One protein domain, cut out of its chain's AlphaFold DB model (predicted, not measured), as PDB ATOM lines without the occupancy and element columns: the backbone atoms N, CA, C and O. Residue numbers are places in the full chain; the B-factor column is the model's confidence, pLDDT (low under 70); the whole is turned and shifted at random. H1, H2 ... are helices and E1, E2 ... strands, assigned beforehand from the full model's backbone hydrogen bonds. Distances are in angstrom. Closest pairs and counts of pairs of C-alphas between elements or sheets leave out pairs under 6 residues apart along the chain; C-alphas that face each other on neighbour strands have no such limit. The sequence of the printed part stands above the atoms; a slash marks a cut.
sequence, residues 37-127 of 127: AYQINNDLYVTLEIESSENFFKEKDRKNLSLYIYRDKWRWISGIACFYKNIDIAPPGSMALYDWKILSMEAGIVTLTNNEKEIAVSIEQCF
ATOM      1  N   ALA A  37      -7.470 -21.562  37.743       94.31
ATOM      2  CA  ALA A  37      -7.527 -20.237  38.333       94.31
ATOM      3  C   ALA A  37      -6.147 -19.590  38.293       94.31
ATOM      4  O   ALA A  37      -5.121 -20.266  38.382       94.31
ATOM      5  N   TYR A  38      -6.121 -18.266  38.200       94.50
ATOM      6  CA  TYR A  38      -4.898 -17.501  38.374       94.50
ATOM      7  C   TYR A  38      -5.192 -16.171  39.053       94.50
ATOM      8  O   TYR A  38      -6.265 -15.591  38.882       94.50
ATOM      9  N   GLN A  39      -4.218 -15.684  39.808       94.88
ATOM     10  CA  GLN A  39      -4.249 -14.366  40.418       94.88
ATOM     11  C   GLN A  39      -2.844 -13.773  40.409       94.88
ATOM     12  O   GLN A  39      -1.852 -14.481  40.566       94.88
ATOM     13  N   ILE A  40      -2.767 -12.461  40.204       93.44
ATOM     14  CA  ILE A  40      -1.514 -11.709  40.210       93.44
ATOM     15  C   ILE A  40      -1.634 -10.638  41.285       93.44
ATOM     16  O   ILE A  40      -2.613  -9.891  41.297       93.44
ATOM     17  N   ASN A  41      -0.653 -10.553  42.178       89.62
ATOM     18  CA  ASN A  41      -0.583  -9.494  43.179       89.62
ATOM     19  C   ASN A  41       0.888  -9.155  43.466       89.62
ATOM     20  O   ASN A  41       1.669 -10.030  43.825       89.62
ATOM     21  N   ASN A  42       1.258  -7.883  43.265       86.31
ATOM     22  CA  ASN A  42       2.618  -7.352  43.434       86.31
ATOM     23  C   ASN A  42       3.705  -8.225  42.777       86.31
ATOM     24  O   ASN A  42       4.629  -8.675  43.447       86.31
ATOM     25  N   ASP A  43       3.555  -8.496  41.477       87.25
ATOM     26  CA  ASP A  43       4.432  -9.355  40.659       87.25
ATOM     27  C   ASP A  43       4.508 -10.836  41.068       87.25
ATOM     28  O   ASP A  43       5.136 -11.631  40.370       87.25
ATOM     29  N   LEU A  44       3.796 -11.247  42.119       91.25
ATOM     30  CA  LEU A  44       3.604 -12.649  42.447       91.25
ATOM     31  C   LEU A  44       2.469 -13.229  41.595       91.25
ATOM     32  O   LEU A  44       1.337 -12.745  41.632       91.25
ATOM     33  N   TYR A  45       2.771 -14.285  40.849       94.31
ATOM     34  CA  TYR A  45       1.811 -15.022  40.036       94.31
ATOM     35  C   TYR A  45       1.434 -16.298  40.773       94.31
ATOM     36  O   TYR A  45       2.295 -17.126  41.060       94.31
ATOM     37  N   VAL A  46       0.150 -16.457  41.060       95.00
ATOM     38  CA  VAL A  46      -0.421 -17.639  41.701       95.00
ATOM     39  C   VAL A  46      -1.301 -18.339  40.687       95.00
ATOM     40  O   VAL A  46      -2.209 -17.716  40.136       95.00
ATOM     41  N   THR A  47      -1.052 -19.618  40.440       95.75
ATOM     42  CA  THR A  47      -1.858 -20.425  39.526       95.75
ATOM     43  C   THR A  47      -2.318 -21.710  40.184       95.75
ATOM     44  O   THR A  47      -1.624 -22.308  41.007       95.75
ATOM     45  N   LEU A  48      -3.522 -22.128  39.812       95.50
ATOM     46  CA  LEU A  48      -4.012 -23.477  40.009       95.50
ATOM     47  C   LEU A  48      -3.997 -24.176  38.652       95.50
ATOM     48  O   LEU A  48      -4.639 -23.714  37.708       95.50
ATOM     49  N   GLU A  49      -3.236 -25.258  38.555       93.81
ATOM     50  CA  GLU A  49      -2.994 -25.988  37.312       93.81
ATOM     51  C   GLU A  49      -3.403 -27.455  37.510       93.81
ATOM     52  O   GLU A  49      -3.041 -28.090  38.503       93.81
ATOM     53  N   ILE A  50      -4.202 -27.986  36.586       91.50
ATOM     54  CA  ILE A  50      -4.552 -29.399  36.511       91.50
ATOM     55  C   ILE A  50      -3.532 -30.115  35.635       91.50
ATOM     56  O   ILE A  50      -3.398 -29.822  34.449       91.50
ATOM     57  N   GLU A  51      -2.903 -31.134  36.201       86.88
ATOM     58  CA  GLU A  51      -1.898 -31.950  35.534       86.88
ATOM     59  C   GLU A  51      -2.328 -33.413  35.522       86.88
ATOM     60  O   GLU A  51      -2.886 -33.936  36.492       86.88
ATOM     61  N   SER A  52      -2.065 -34.102  34.415       75.75
ATOM     62  CA  SER A  52      -2.211 -35.555  34.373       75.75
ATOM     63  C   SER A  52      -1.089 -36.191  35.191       75.75
ATOM     64  O   SER A  52       0.084 -35.892  34.982       75.75
ATOM     65  N   SER A  53      -1.436 -37.086  36.114       64.94
ATOM     66  CA  SER A  53      -0.455 -37.851  36.884       64.94
ATOM     67  C   SER A  53       0.291 -38.814  35.955       64.94
ATOM     68  O   SER A  53      -0.210 -39.885  35.617       64.94
ATOM     69  N   GLU A  54       1.510 -38.462  35.542       55.12
ATOM     70  CA  GLU A  54       2.380 -39.320  34.720       55.12
ATOM     71  C   GLU A  54       3.019 -40.478  35.513       55.12
ATOM     72  O   GLU A  54       4.091 -40.981  35.166       55.12
ATOM     73  N   ASN A  55       2.382 -40.965  36.584       51.47
ATOM     74  CA  ASN A  55       2.847 -42.162  37.277       51.47
ATOM     75  C   ASN A  55       2.565 -43.398  36.411       51.47
ATOM     76  O   ASN A  55       1.556 -44.091  36.563       51.47
ATOM     77  N   PHE A  56       3.520 -43.672  35.518       45.91
ATOM     78  CA  PHE A  56       3.528 -44.653  34.428       45.91
ATOM     79  C   PHE A  56       3.151 -46.098  34.805       45.91
ATOM     80  O   PHE A  56       2.960 -46.922  33.914       45.91
ATOM     81  N   PHE A  57       3.016 -46.426  36.095       46.88
ATOM     82  CA  PHE A  57       2.803 -47.802  36.544       46.88
ATOM     83  C   PHE A  57       1.588 -48.054  37.444       46.88
ATOM     84  O   PHE A  57       1.303 -49.228  37.674       46.88
ATOM     85  N   LYS A  58       0.841 -47.047  37.936       46.66
ATOM     86  CA  LYS A  58      -0.312 -47.340  38.828       46.66
ATOM     87  C   LYS A  58      -1.570 -46.475  38.697       46.66
ATOM     88  O   LYS A  58      -2.622 -46.955  39.100       46.66
ATOM     89  N   GLU A  59      -1.530 -45.267  38.128       54.16
ATOM     90  CA  GLU A  59      -2.694 -44.352  38.175       54.16
ATOM     91  C   GLU A  59      -2.852 -43.513  36.899       54.16
ATOM     92  O   GLU A  59      -2.984 -42.295  36.963       54.16
ATOM     93  N   LYS A  60      -2.834 -44.180  35.738       57.44
ATOM     94  CA  LYS A  60      -2.646 -43.593  34.396       57.44
ATOM     95  C   LYS A  60      -3.626 -42.485  33.968       57.44
ATOM     96  O   LYS A  60      -3.412 -41.884  32.927       57.44
ATOM     97  N   ASP A  61      -4.654 -42.189  34.754       67.06
ATOM     98  CA  ASP A  61      -5.723 -41.272  34.359       67.06
ATOM     99  C   ASP A  61      -6.176 -40.324  35.481       67.06
ATOM    100  O   ASP A  61      -7.156 -39.591  35.322       67.06
ATOM    101  N   ARG A  62      -5.504 -40.322  36.641       80.38
ATOM    102  CA  ARG A  62      -5.837 -39.347  37.687       80.38
ATOM    103  C   ARG A  62      -5.295 -37.972  37.330       80.38
ATOM    104  O   ARG A  62      -4.192 -37.836  36.803       80.38
ATOM    105  N   LYS A  63      -6.089 -36.959  37.656       86.88
ATOM    106  CA  LYS A  63      -5.727 -35.556  37.504       86.88
ATOM    107  C   LYS A  63      -5.377 -34.990  38.870       86.88
ATOM    108  O   LYS A  63      -6.137 -35.185  39.818       86.88
ATOM    109  N   ASN A  64      -4.252 -34.300  38.953       91.38
ATOM    110  CA  ASN A  64      -3.822 -33.576  40.140       91.38
ATOM    111  C   ASN A  64      -4.140 -32.100  39.940       91.38
ATOM    112  O   ASN A  64      -3.908 -31.571  38.858       91.38
ATOM    113  N   LEU A  65      -4.657 -31.447  40.972       93.44
ATOM    114  CA  LEU A  65      -4.712 -29.995  41.039       93.44
ATOM    115  C   LEU A  65      -3.532 -29.509  41.869       93.44
ATOM    116  O   LEU A  65      -3.412 -29.848  43.049       93.44
ATOM    117  N   SER A  66      -2.704 -28.678  41.260       94.75
ATOM    118  CA  SER A  66      -1.470 -28.167  41.832       94.75
ATOM    119  C   SER A  66      -1.540 -26.652  41.971       94.75
ATOM    120  O   SER A  66      -1.953 -25.950  41.052       94.75
ATOM    121  N   LEU A  67      -1.121 -26.145  43.127       95.44
ATOM    122  CA  LEU A  67      -0.861 -24.731  43.356       95.44
ATOM    123  C   LEU A  67       0.586 -24.434  42.987       95.44
ATOM    124  O   LEU A  67       1.499 -25.042  43.551       95.44
ATOM    125  N   TYR A  68       0.779 -23.447  42.123       95.19
ATOM    126  CA  TYR A  68       2.086 -22.921  41.776       95.19
ATOM    127  C   TYR A  68       2.183 -21.432  42.071       95.19
ATOM    128  O   TYR A  68       1.228 -20.675  41.891       95.19
ATOM    129  N   ILE A  69       3.369 -21.015  42.510       95.25
ATOM    130  CA  ILE A  69       3.692 -19.617  42.785       95.25
ATOM    131  C   ILE A  69       4.963 -19.238  42.034       95.25
ATOM    132  O   ILE A  69       5.974 -19.946  42.100       95.25
ATOM    133  N   TYR A  70       4.937 -18.087  41.373       94.25
ATOM    134  CA  TYR A  70       6.068 -17.525  40.646       94.25
ATOM    135  C   TYR A  70       6.321 -16.100  41.126       94.25
ATOM    136  O   TYR A  70       5.391 -15.309  41.253       94.25
ATOM    137  N   ARG A  71       7.591 -15.764  41.374       92.94
ATOM    138  CA  ARG A  71       7.991 -14.421  41.832       92.94
ATOM    139  C   ARG A  71       7.871 -13.337  40.764       92.94
ATOM    140  O   ARG A  71       7.954 -12.163  41.097       92.94
ATOM    141  N   ASP A  72       7.794 -13.730  39.497       91.81
ATOM    142  CA  ASP A  72       7.778 -12.803  38.377       91.81
ATOM    143  C   ASP A  72       7.188 -13.458  37.120       91.81
ATOM    144  O   ASP A  72       7.031 -14.683  37.017       91.81
ATOM    145  N   LYS A  73       6.895 -12.612  36.130       90.88
ATOM    146  CA  LYS A  73       6.307 -13.012  34.850       90.88
ATOM    147  C   LYS A  73       7.179 -13.994  34.068       90.88
ATOM    148  O   LYS A  73       6.647 -14.883  33.409       90.88
ATOM    149  N   TRP A  74       8.502 -13.830  34.091       90.75
ATOM    150  CA  TRP A  74       9.413 -14.677  33.318       90.75
ATOM    151  C   TRP A  74       9.462 -16.087  33.884       90.75
ATOM    152  O   TRP A  74       9.419 -17.055  33.127       90.75
ATOM    153  N   ARG A  75       9.488 -16.209  35.210       92.44
ATOM    154  CA  ARG A  75       9.367 -17.482  35.921       92.44
ATOM    155  C   ARG A  75       8.043 -18.165  35.639       92.44
ATOM    156  O   ARG A  75       8.036 -19.364  35.386       92.44
ATOM    157  N   TRP A  76       6.948 -17.409  35.612       91.00
ATOM    158  CA  TRP A  76       5.645 -17.962  35.255       91.00
ATOM    159  C   TRP A  76       5.620 -18.516  33.824       91.00
ATOM    160  O   TRP A  76       5.265 -19.680  33.625       91.00
ATOM    161  N   ILE A  77       6.084 -17.724  32.849       88.56
ATOM    162  CA  ILE A  77       6.189 -18.133  31.438       88.56
ATOM    163  C   ILE A  77       7.105 -19.352  31.276       88.56
ATOM    164  O   ILE A  77       6.821 -20.227  30.470       88.56
ATOM    165  N   SER A  78       8.193 -19.424  32.044       88.56
ATOM    166  CA  SER A  78       9.163 -20.522  31.967       88.56
ATOM    167  C   SER A  78       8.835 -21.740  32.831       88.56
ATOM    168  O   SER A  78       9.582 -22.712  32.794       88.56
ATOM    169  N   GLY A  79       7.752 -21.703  33.613       88.81
ATOM    170  CA  GLY A  79       7.373 -22.803  34.510       88.81
ATOM    171  C   GLY A  79       8.289 -23.004  35.705       88.81
ATOM    172  O   GLY A  79       8.207 -24.020  36.384       88.81
ATOM    173  N   ILE A  80       9.122 -22.015  36.022       91.00
ATOM    174  CA  ILE A  80      10.068 -22.086  37.132       91.00
ATOM    175  C   ILE A  80       9.401 -21.528  38.393       91.00
ATOM    176  O   ILE A  80       9.603 -20.370  38.774       91.00
ATOM    177  N   ALA A  81       8.581 -22.355  39.036       93.12
ATOM    178  CA  ALA A  81       7.908 -21.993  40.277       93.12
ATOM    179  C   ALA A  81       8.904 -21.861  41.442       93.12
ATOM    180  O   ALA A  81       9.888 -22.594  41.528       93.12
ATOM    181  N   CYS A  82       8.655 -20.918  42.353       93.69
ATOM    182  CA  CYS A  82       9.362 -20.854  43.637       93.69
ATOM    183  C   CYS A  82       8.679 -21.710  44.711       93.69
ATOM    184  O   CYS A  82       9.324 -22.100  45.679       93.69
ATOM    185  N   PHE A  83       7.394 -22.016  44.526       94.62
ATOM    186  CA  PHE A  83       6.623 -22.887  45.399       94.62
ATOM    187  C   PHE A  83       5.655 -23.723  44.573       94.62
ATOM    188  O   PHE A  83       5.073 -23.244  43.597       94.62
ATOM    189  N   TYR A  84       5.481 -24.963  45.009       92.94
ATOM    190  CA  TYR A  84       4.572 -25.934  44.431       92.94
ATOM    191  C   TYR A  84       3.921 -26.749  45.545       92.94
ATOM    192  O   TYR A  84       4.598 -27.173  46.488       92.94
ATOM    193  N   LYS A  85       2.619 -27.009  45.422       93.62
ATOM    194  CA  LYS A  85       1.907 -27.924  46.316       93.62
ATOM    195  C   LYS A  85       0.734 -28.595  45.614       93.62
ATOM    196  O   LYS A  85      -0.129 -27.913  45.073       93.62
ATOM    197  N   ASN A  86       0.642 -29.918  45.723       93.44
ATOM    198  CA  ASN A  86      -0.571 -30.652  45.357       93.44
ATOM    199  C   ASN A  86      -1.710 -30.302  46.325       93.44
ATOM    200  O   ASN A  86      -1.552 -30.407  47.544       93.44
ATOM    201  N   ILE A  87      -2.845 -29.890  45.772       94.56
ATOM    202  CA  ILE A  87      -4.031 -29.451  46.509       94.56
ATOM    203  C   ILE A  87      -5.066 -30.566  46.584       94.56
ATOM    204  O   ILE A  87      -5.586 -30.853  47.663       94.56
ATOM    205  N   ASP A  88      -5.359 -31.196  45.448       92.56
ATOM    206  CA  ASP A  88      -6.348 -32.265  45.376       92.56
ATOM    207  C   ASP A  88      -6.061 -33.225  44.217       92.56
ATOM    208  O   ASP A  88      -5.283 -32.919  43.312       92.56
ATOM    209  N   ILE A  89      -6.704 -34.389  44.243       90.44
ATOM    210  CA  ILE A  89      -6.615 -35.403  43.195       90.44
ATOM    211  C   ILE A  89      -8.012 -35.896  42.846       90.44
ATOM    212  O   ILE A  89      -8.827 -36.183  43.721       90.44
ATOM    213  N   ALA A  90      -8.291 -36.031  41.555       88.31
ATOM    214  CA  ALA A  90      -9.573 -36.530  41.088       88.31
ATOM    215  C   ALA A  90      -9.407 -37.667  40.073       88.31
ATOM    216  O   ALA A  90      -8.419 -37.715  39.329       88.31
ATOM    217  N   PRO A  91     -10.378 -38.599  40.020       85.69
ATOM    218  CA  PRO A  91     -10.424 -39.595  38.964       85.69
ATOM    219  C   PRO A  91     -10.640 -38.935  37.592       85.69
ATOM    220  O   PRO A  91     -11.138 -37.804  37.509       85.69
ATOM    221  N   PRO A  92     -10.306 -39.643  36.502       79.94
ATOM    222  CA  PRO A  92     -10.555 -39.154  35.151       79.94
ATOM    223  C   PRO A  92     -12.024 -38.799  34.928       79.94
ATOM    224  O   PRO A  92     -12.927 -39.457  35.440       79.94
ATOM    225  N   GLY A  93     -12.258 -37.747  34.144       77.25
ATOM    226  CA  GLY A  93     -13.601 -37.258  33.824       77.25
ATOM    227  C   GLY A  93     -14.289 -36.475  34.946       77.25
ATOM    228  O   GLY A  93     -15.317 -35.854  34.691       77.25
ATOM    229  N   SER A  94     -13.728 -36.443  36.160       85.44
ATOM    230  CA  SER A  94     -14.245 -35.586  37.225       85.44
ATOM    231  C   SER A  94     -14.014 -34.111  36.899       85.44
ATOM    232  O   SER A  94     -12.909 -33.709  36.525       85.44
ATOM    233  N   MET A  95     -15.057 -33.305  37.094       87.44
ATOM    234  CA  MET A  95     -14.994 -31.847  36.967       87.44
ATOM    235  C   MET A  95     -14.694 -31.149  38.300       87.44
ATOM    236  O   MET A  95     -14.457 -29.948  38.304       87.44
ATOM    237  N   ALA A  96     -14.619 -31.892  39.412       87.81
ATOM    238  CA  ALA A  96     -14.483 -31.324  40.756       87.81
ATOM    239  C   ALA A  96     -13.219 -30.465  40.947       87.81
ATOM    240  O   ALA A  96     -13.195 -29.575  41.793       87.81
ATOM    241  N   LEU A  97     -12.157 -30.710  40.166       90.00
ATOM    242  CA  LEU A  97     -10.931 -29.908  40.235       90.00
ATOM    243  C   LEU A  97     -11.105 -28.491  39.665       90.00
ATOM    244  O   LEU A  97     -10.380 -27.591  40.077       90.00
ATOM    245  N   TYR A  98     -12.056 -28.282  38.750       90.00
ATOM    246  CA  TYR A  98     -12.309 -26.975  38.130       90.00
ATOM    247  C   TYR A  98     -13.102 -26.023  39.032       90.00
ATOM    248  O   TYR A  98     -13.129 -24.824  38.772       90.00
ATOM    249  N   ASP A  99     -13.718 -26.536  40.099       92.31
ATOM    250  CA  ASP A  99     -14.480 -25.721  41.053       92.31
ATOM    251  C   ASP A  99     -13.578 -24.993  42.064       92.31
ATOM    252  O   ASP A  99     -14.043 -24.122  42.804       92.31
ATOM    253  N   TRP A 100     -12.283 -25.325  42.087       94.81
ATOM    254  CA  TRP A 100     -11.306 -24.664  42.938       94.81
ATOM    255  C   TRP A 100     -11.008 -23.238  42.481       94.81
ATOM    256  O   TRP A 100     -10.770 -22.971  41.303       94.81
ATOM    257  N   LYS A 101     -10.955 -22.319  43.444       95.38
ATOM    258  CA  LYS A 101     -10.663 -20.901  43.230       95.38
ATOM    259  C   LYS A 101      -9.643 -20.401  44.236       95.38
ATOM    260  O   LYS A 101      -9.550 -20.912  45.352       95.38
ATOM    261  N   ILE A 102      -8.921 -19.358  43.845       95.88
ATOM    262  CA  ILE A 102      -8.100 -18.565  44.758       95.88
ATOM    263  C   ILE A 102      -9.038 -17.543  45.408       95.88
ATOM    264  O   ILE A 102      -9.637 -16.726  44.714       95.88
ATOM    265  N   LEU A 103      -9.222 -17.646  46.724       95.25
ATOM    266  CA  LEU A 103     -10.100 -16.768  47.496       95.25
ATOM    267  C   LEU A 103      -9.376 -15.483  47.904       95.25
ATOM    268  O   LEU A 103      -9.911 -14.389  47.745       95.25
ATOM    269  N   SER A 104      -8.163 -15.617  48.440       94.06
ATOM    270  CA  SER A 104      -7.357 -14.484  48.889       94.06
ATOM    271  C   SER A 104      -5.865 -14.794  48.862       94.06
ATOM    272  O   SER A 104      -5.440 -15.953  48.840       94.06
ATOM    273  N   MET A 105      -5.069 -13.725  48.861       91.25
ATOM    274  CA  MET A 105      -3.615 -13.780  48.925       91.25
ATOM    275  C   MET A 105      -3.115 -12.629  49.798       91.25
ATOM    276  O   MET A 105      -2.999 -11.493  49.334       91.25
ATOM    277  N   GLU A 106      -2.837 -12.925  51.063       88.69
ATOM    278  CA  GLU A 106      -2.490 -11.930  52.078       88.69
ATOM    279  C   GLU A 106      -1.402 -12.471  53.004       88.69
ATOM    280  O   GLU A 106      -1.401 -13.648  53.347       88.69
ATOM    281  N   ALA A 107      -0.463 -11.607  53.405       85.19
ATOM    282  CA  ALA A 107       0.570 -11.919  54.401       85.19
ATOM    283  C   ALA A 107       1.341 -13.239  54.154       85.19
ATOM    284  O   ALA A 107       1.651 -13.967  55.091       85.19
ATOM    285  N   GLY A 108       1.642 -13.566  52.891       89.00
ATOM    286  CA  GLY A 108       2.354 -14.803  52.549       89.00
ATOM    287  C   GLY A 108       1.500 -16.069  52.662       89.00
ATOM    288  O   GLY A 108       2.047 -17.168  52.704       89.00
ATOM    289  N   ILE A 109       0.174 -15.936  52.690       93.81
ATOM    290  CA  ILE A 109      -0.781 -17.040  52.689       93.81
ATOM    291  C   ILE A 109      -1.671 -16.924  51.453       93.81
ATOM    292  O   ILE A 109      -2.200 -15.856  51.145       93.81
ATOM    293  N   VAL A 110      -1.848 -18.043  50.756       95.38
ATOM    294  CA  VAL A 110      -2.841 -18.209  49.694       95.38
ATOM    295  C   VAL A 110      -3.980 -19.054  50.239       95.38
ATOM    296  O   VAL A 110      -3.756 -20.179  50.689       95.38
ATOM    297  N   THR A 111      -5.198 -18.529  50.167       96.62
ATOM    298  CA  THR A 111      -6.406 -19.265  50.544       96.62
ATOM    299  C   THR A 111      -7.105 -19.756  49.292       96.62
ATOM    300  O   THR A 111      -7.401 -18.982  48.381       96.62
ATOM    301  N   LEU A 112      -7.370 -21.054  49.250       96.81
ATOM    302  CA  LEU A 112      -8.069 -21.737  48.176       96.81
ATOM    303  C   LEU A 112      -9.427 -22.211  48.678       96.81
ATOM    304  O   LEU A 112      -9.539 -22.639  49.825       96.81
ATOM    305  N   THR A 113     -10.434 -22.188  47.813       96.06
ATOM    306  CA  THR A 113     -11.782 -22.657  48.144       96.06
ATOM    307  C   THR A 113     -12.352 -23.535  47.040       96.06
ATOM    308  O   THR A 113     -12.111 -23.292  45.857       96.06
ATOM    309  N   ASN A 114     -13.115 -24.548  47.431       94.19
ATOM    310  CA  ASN A 114     -13.977 -25.336  46.562       94.19
ATOM    311  C   ASN A 114     -15.256 -25.665  47.334       94.19
ATOM    312  O   ASN A 114     -15.255 -26.541  48.202       94.19
ATOM    313  N   ASN A 115     -16.339 -24.959  47.004       87.81
ATOM    314  CA  ASN A 115     -17.633 -25.064  47.674       87.81
ATOM    315  C   ASN A 115     -17.511 -24.896  49.203       87.81
ATOM    316  O   ASN A 115     -17.387 -23.775  49.681       87.81
ATOM    317  N   GLU A 116     -17.528 -25.994  49.962       88.12
ATOM    318  CA  GLU A 116     -17.458 -26.006  51.434       88.12
ATOM    319  C   GLU A 116     -16.038 -26.236  51.980       88.12
ATOM    320  O   GLU A 116     -15.815 -26.184  53.190       88.12
ATOM    321  N   LYS A 117     -15.068 -26.528  51.109       93.12
ATOM    322  CA  LYS A 117     -13.689 -26.832  51.495       93.12
ATOM    323  C   LYS A 117     -12.817 -25.600  51.309       93.12
ATOM    324  O   LYS A 117     -12.719 -25.075  50.203       93.12
ATOM    325  N   GLU A 118     -12.111 -25.211  52.362       95.62
ATOM    326  CA  GLU A 118     -11.093 -24.162  52.314       95.62
ATOM    327  C   GLU A 118      -9.727 -24.706  52.723       95.62
ATOM    328  O   GLU A 118      -9.605 -25.547  53.617       95.62
ATOM    329  N   ILE A 119      -8.681 -24.231  52.048       95.31
ATOM    330  CA  ILE A 119      -7.293 -24.568  52.353       95.31
ATOM    331  C   ILE A 119      -6.478 -23.282  52.371       95.31
ATOM    332  O   ILE A 119      -6.369 -22.600  51.357       95.31
ATOM    333  N   ALA A 120      -5.831 -23.004  53.498       95.88
ATOM    334  CA  ALA A 120      -4.805 -21.977  53.598       95.88
ATOM    335  C   ALA A 120      -3.416 -22.596  53.380       95.88
ATOM    336  O   ALA A 120      -3.067 -23.623  53.974       95.88
ATOM    337  N   VAL A 121      -2.608 -21.976  52.525       95.12
ATOM    338  CA  VAL A 121      -1.251 -22.421  52.197       95.12
ATOM    339  C   VAL A 121      -0.276 -21.279  52.439       95.12
ATOM    340  O   VAL A 121      -0.357 -20.251  51.774       95.12
ATOM    341  N   SER A 122       0.663 -21.468  53.369       94.12
ATOM    342  CA  SER A 122       1.795 -20.548  53.524       94.12
ATOM    343  C   SER A 122       2.764 -20.707  52.352       94.12
ATOM    344  O   SER A 122       3.140 -21.825  51.987       94.12
ATOM    345  N   ILE A 123       3.153 -19.574  51.774       91.19
ATOM    346  CA  ILE A 123       4.042 -19.442  50.619       91.19
ATOM    347  C   ILE A 123       5.282 -18.604  50.965       91.19
ATOM    348  O   ILE A 123       5.913 -18.029  50.082       91.19
ATOM    349  N   GLU A 124       5.661 -18.546  52.247       85.69
ATOM    350  CA  GLU A 124       6.824 -17.785  52.739       85.69
ATOM    351  C   GLU A 124       8.131 -18.121  52.005       85.69
ATOM    352  O   GLU A 124       8.972 -17.253  51.811       85.69
ATOM    353  N   GLN A 125       8.277 -19.352  51.506       79.81
ATOM    354  CA  GLN A 125       9.446 -19.791  50.731       79.81
ATOM    355  C   GLN A 125       9.630 -19.013  49.408       79.81
ATOM    356  O   GLN A 125      10.712 -19.011  48.817       79.81
ATOM    357  N   CYS A 126       8.580 -18.338  48.932       82.00
ATOM    358  CA  CYS A 126       8.595 -17.503  47.736       82.00
ATOM    359  C   CYS A 126       8.917 -16.027  47.993       82.00
ATOM    360  O   CYS A 126       8.974 -15.290  47.010       82.00
ATOM    361  N   PHE A 127       9.161 -15.594  49.233       76.94
ATOM    362  CA  PHE A 127       9.521 -14.206  49.557       76.94
ATOM    363  C   PHE A 127      10.986 -14.067  49.968       76.94
ATOM    364  O   PHE A 127      11.553 -15.039  50.505       76.94
TER     365      PHE A 127
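This is residues 37 to 127 of the 127 residues of an uncharacterized protein of Enterobacter sp. kpr-6 (UniProt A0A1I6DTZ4). What shape do these coordinates make? Two antiparallel sheets lie face to face as a sandwich: a twisted, curling sheet of E1 to E4 and a smaller sheet of E5 to E7 over part of it. Short H1 packs on the bare face of the larger sheet, and short H2 lies on the opposite face, in the link from one sheet to the other. What is it made of, and how large is it? The printed part has 91 residues, mostly strand by class, with named elements in the order E1 E2 E3 H1 E4 H2 E5 E6 E7 and sheet orders E1 E2 E3 E4 and E5 E6 E7. It is compact, with a radius of gyration of the C-alphas of 13.5 A and spans of 38 by 32 by 18 A.

Where does the larger sheet run? E1, residues 37 to 41, begins at C-alpha 37 at (-7.527, -20.237, 38.333). E2 is residues 44 to 52, 25.0 A long, and E3 residues 63 to 70, 21.8 A; after H1, residues 73 to 78, comes E4, residues 83 to 90, 21.6 A. What follows? H2 is residues 96 to 99, E5 101 to 106, E6 109 to 114 and E7 117 to 122. E6 is 16.7 A long, and E7, 16.8 A long, ends at C-alpha 122 at (1.795, -20.548, 53.524).

How are the strands paired? E1 E2 E3 form a meander, each strand the antiparallel neighbour of the one before, with N 39 and O 46 at 2.9 A and N 49 and O 66 at 2.9 A; E4 is antiparallel to E3, with N 67 and O 85 at 2.8 A. E5 E6 E7 form another, with N 103 and O 111 at 2.8 A and N 112 and O 119 at 2.8 A. How do the sheets meet? Their facing parts are 9.9 A centre to centre, with strands at 26 degrees; the closest C-alphas of E1 and E5 are those of Ala 37 and Lys 101, 5.9 A apart. Where are the helices? H1, with every O i to N i+4 pair within hydrogen-bond range, lies over E3 at a height over the sheet of 8.5 A; its closest C-alpha pair with E3 is Tyr 70 and Trp 76, 5.4 A. H2, too short for such a pair, is on the opposite face at a height of 8.0 A, and its closest C-alpha pair with E3 is Leu 65 and Leu 97, 6.3 A.

How far does it reach? The two C-alphas farthest apart are those of Asn 42 and Phe 57, 41.0 A. Is anything cut, long or uncertain? The printed part has no cut and no long link. Its mean pLDDT is 87.4, and residues 53 to 61, in the short link from E2 to E3, are under 70.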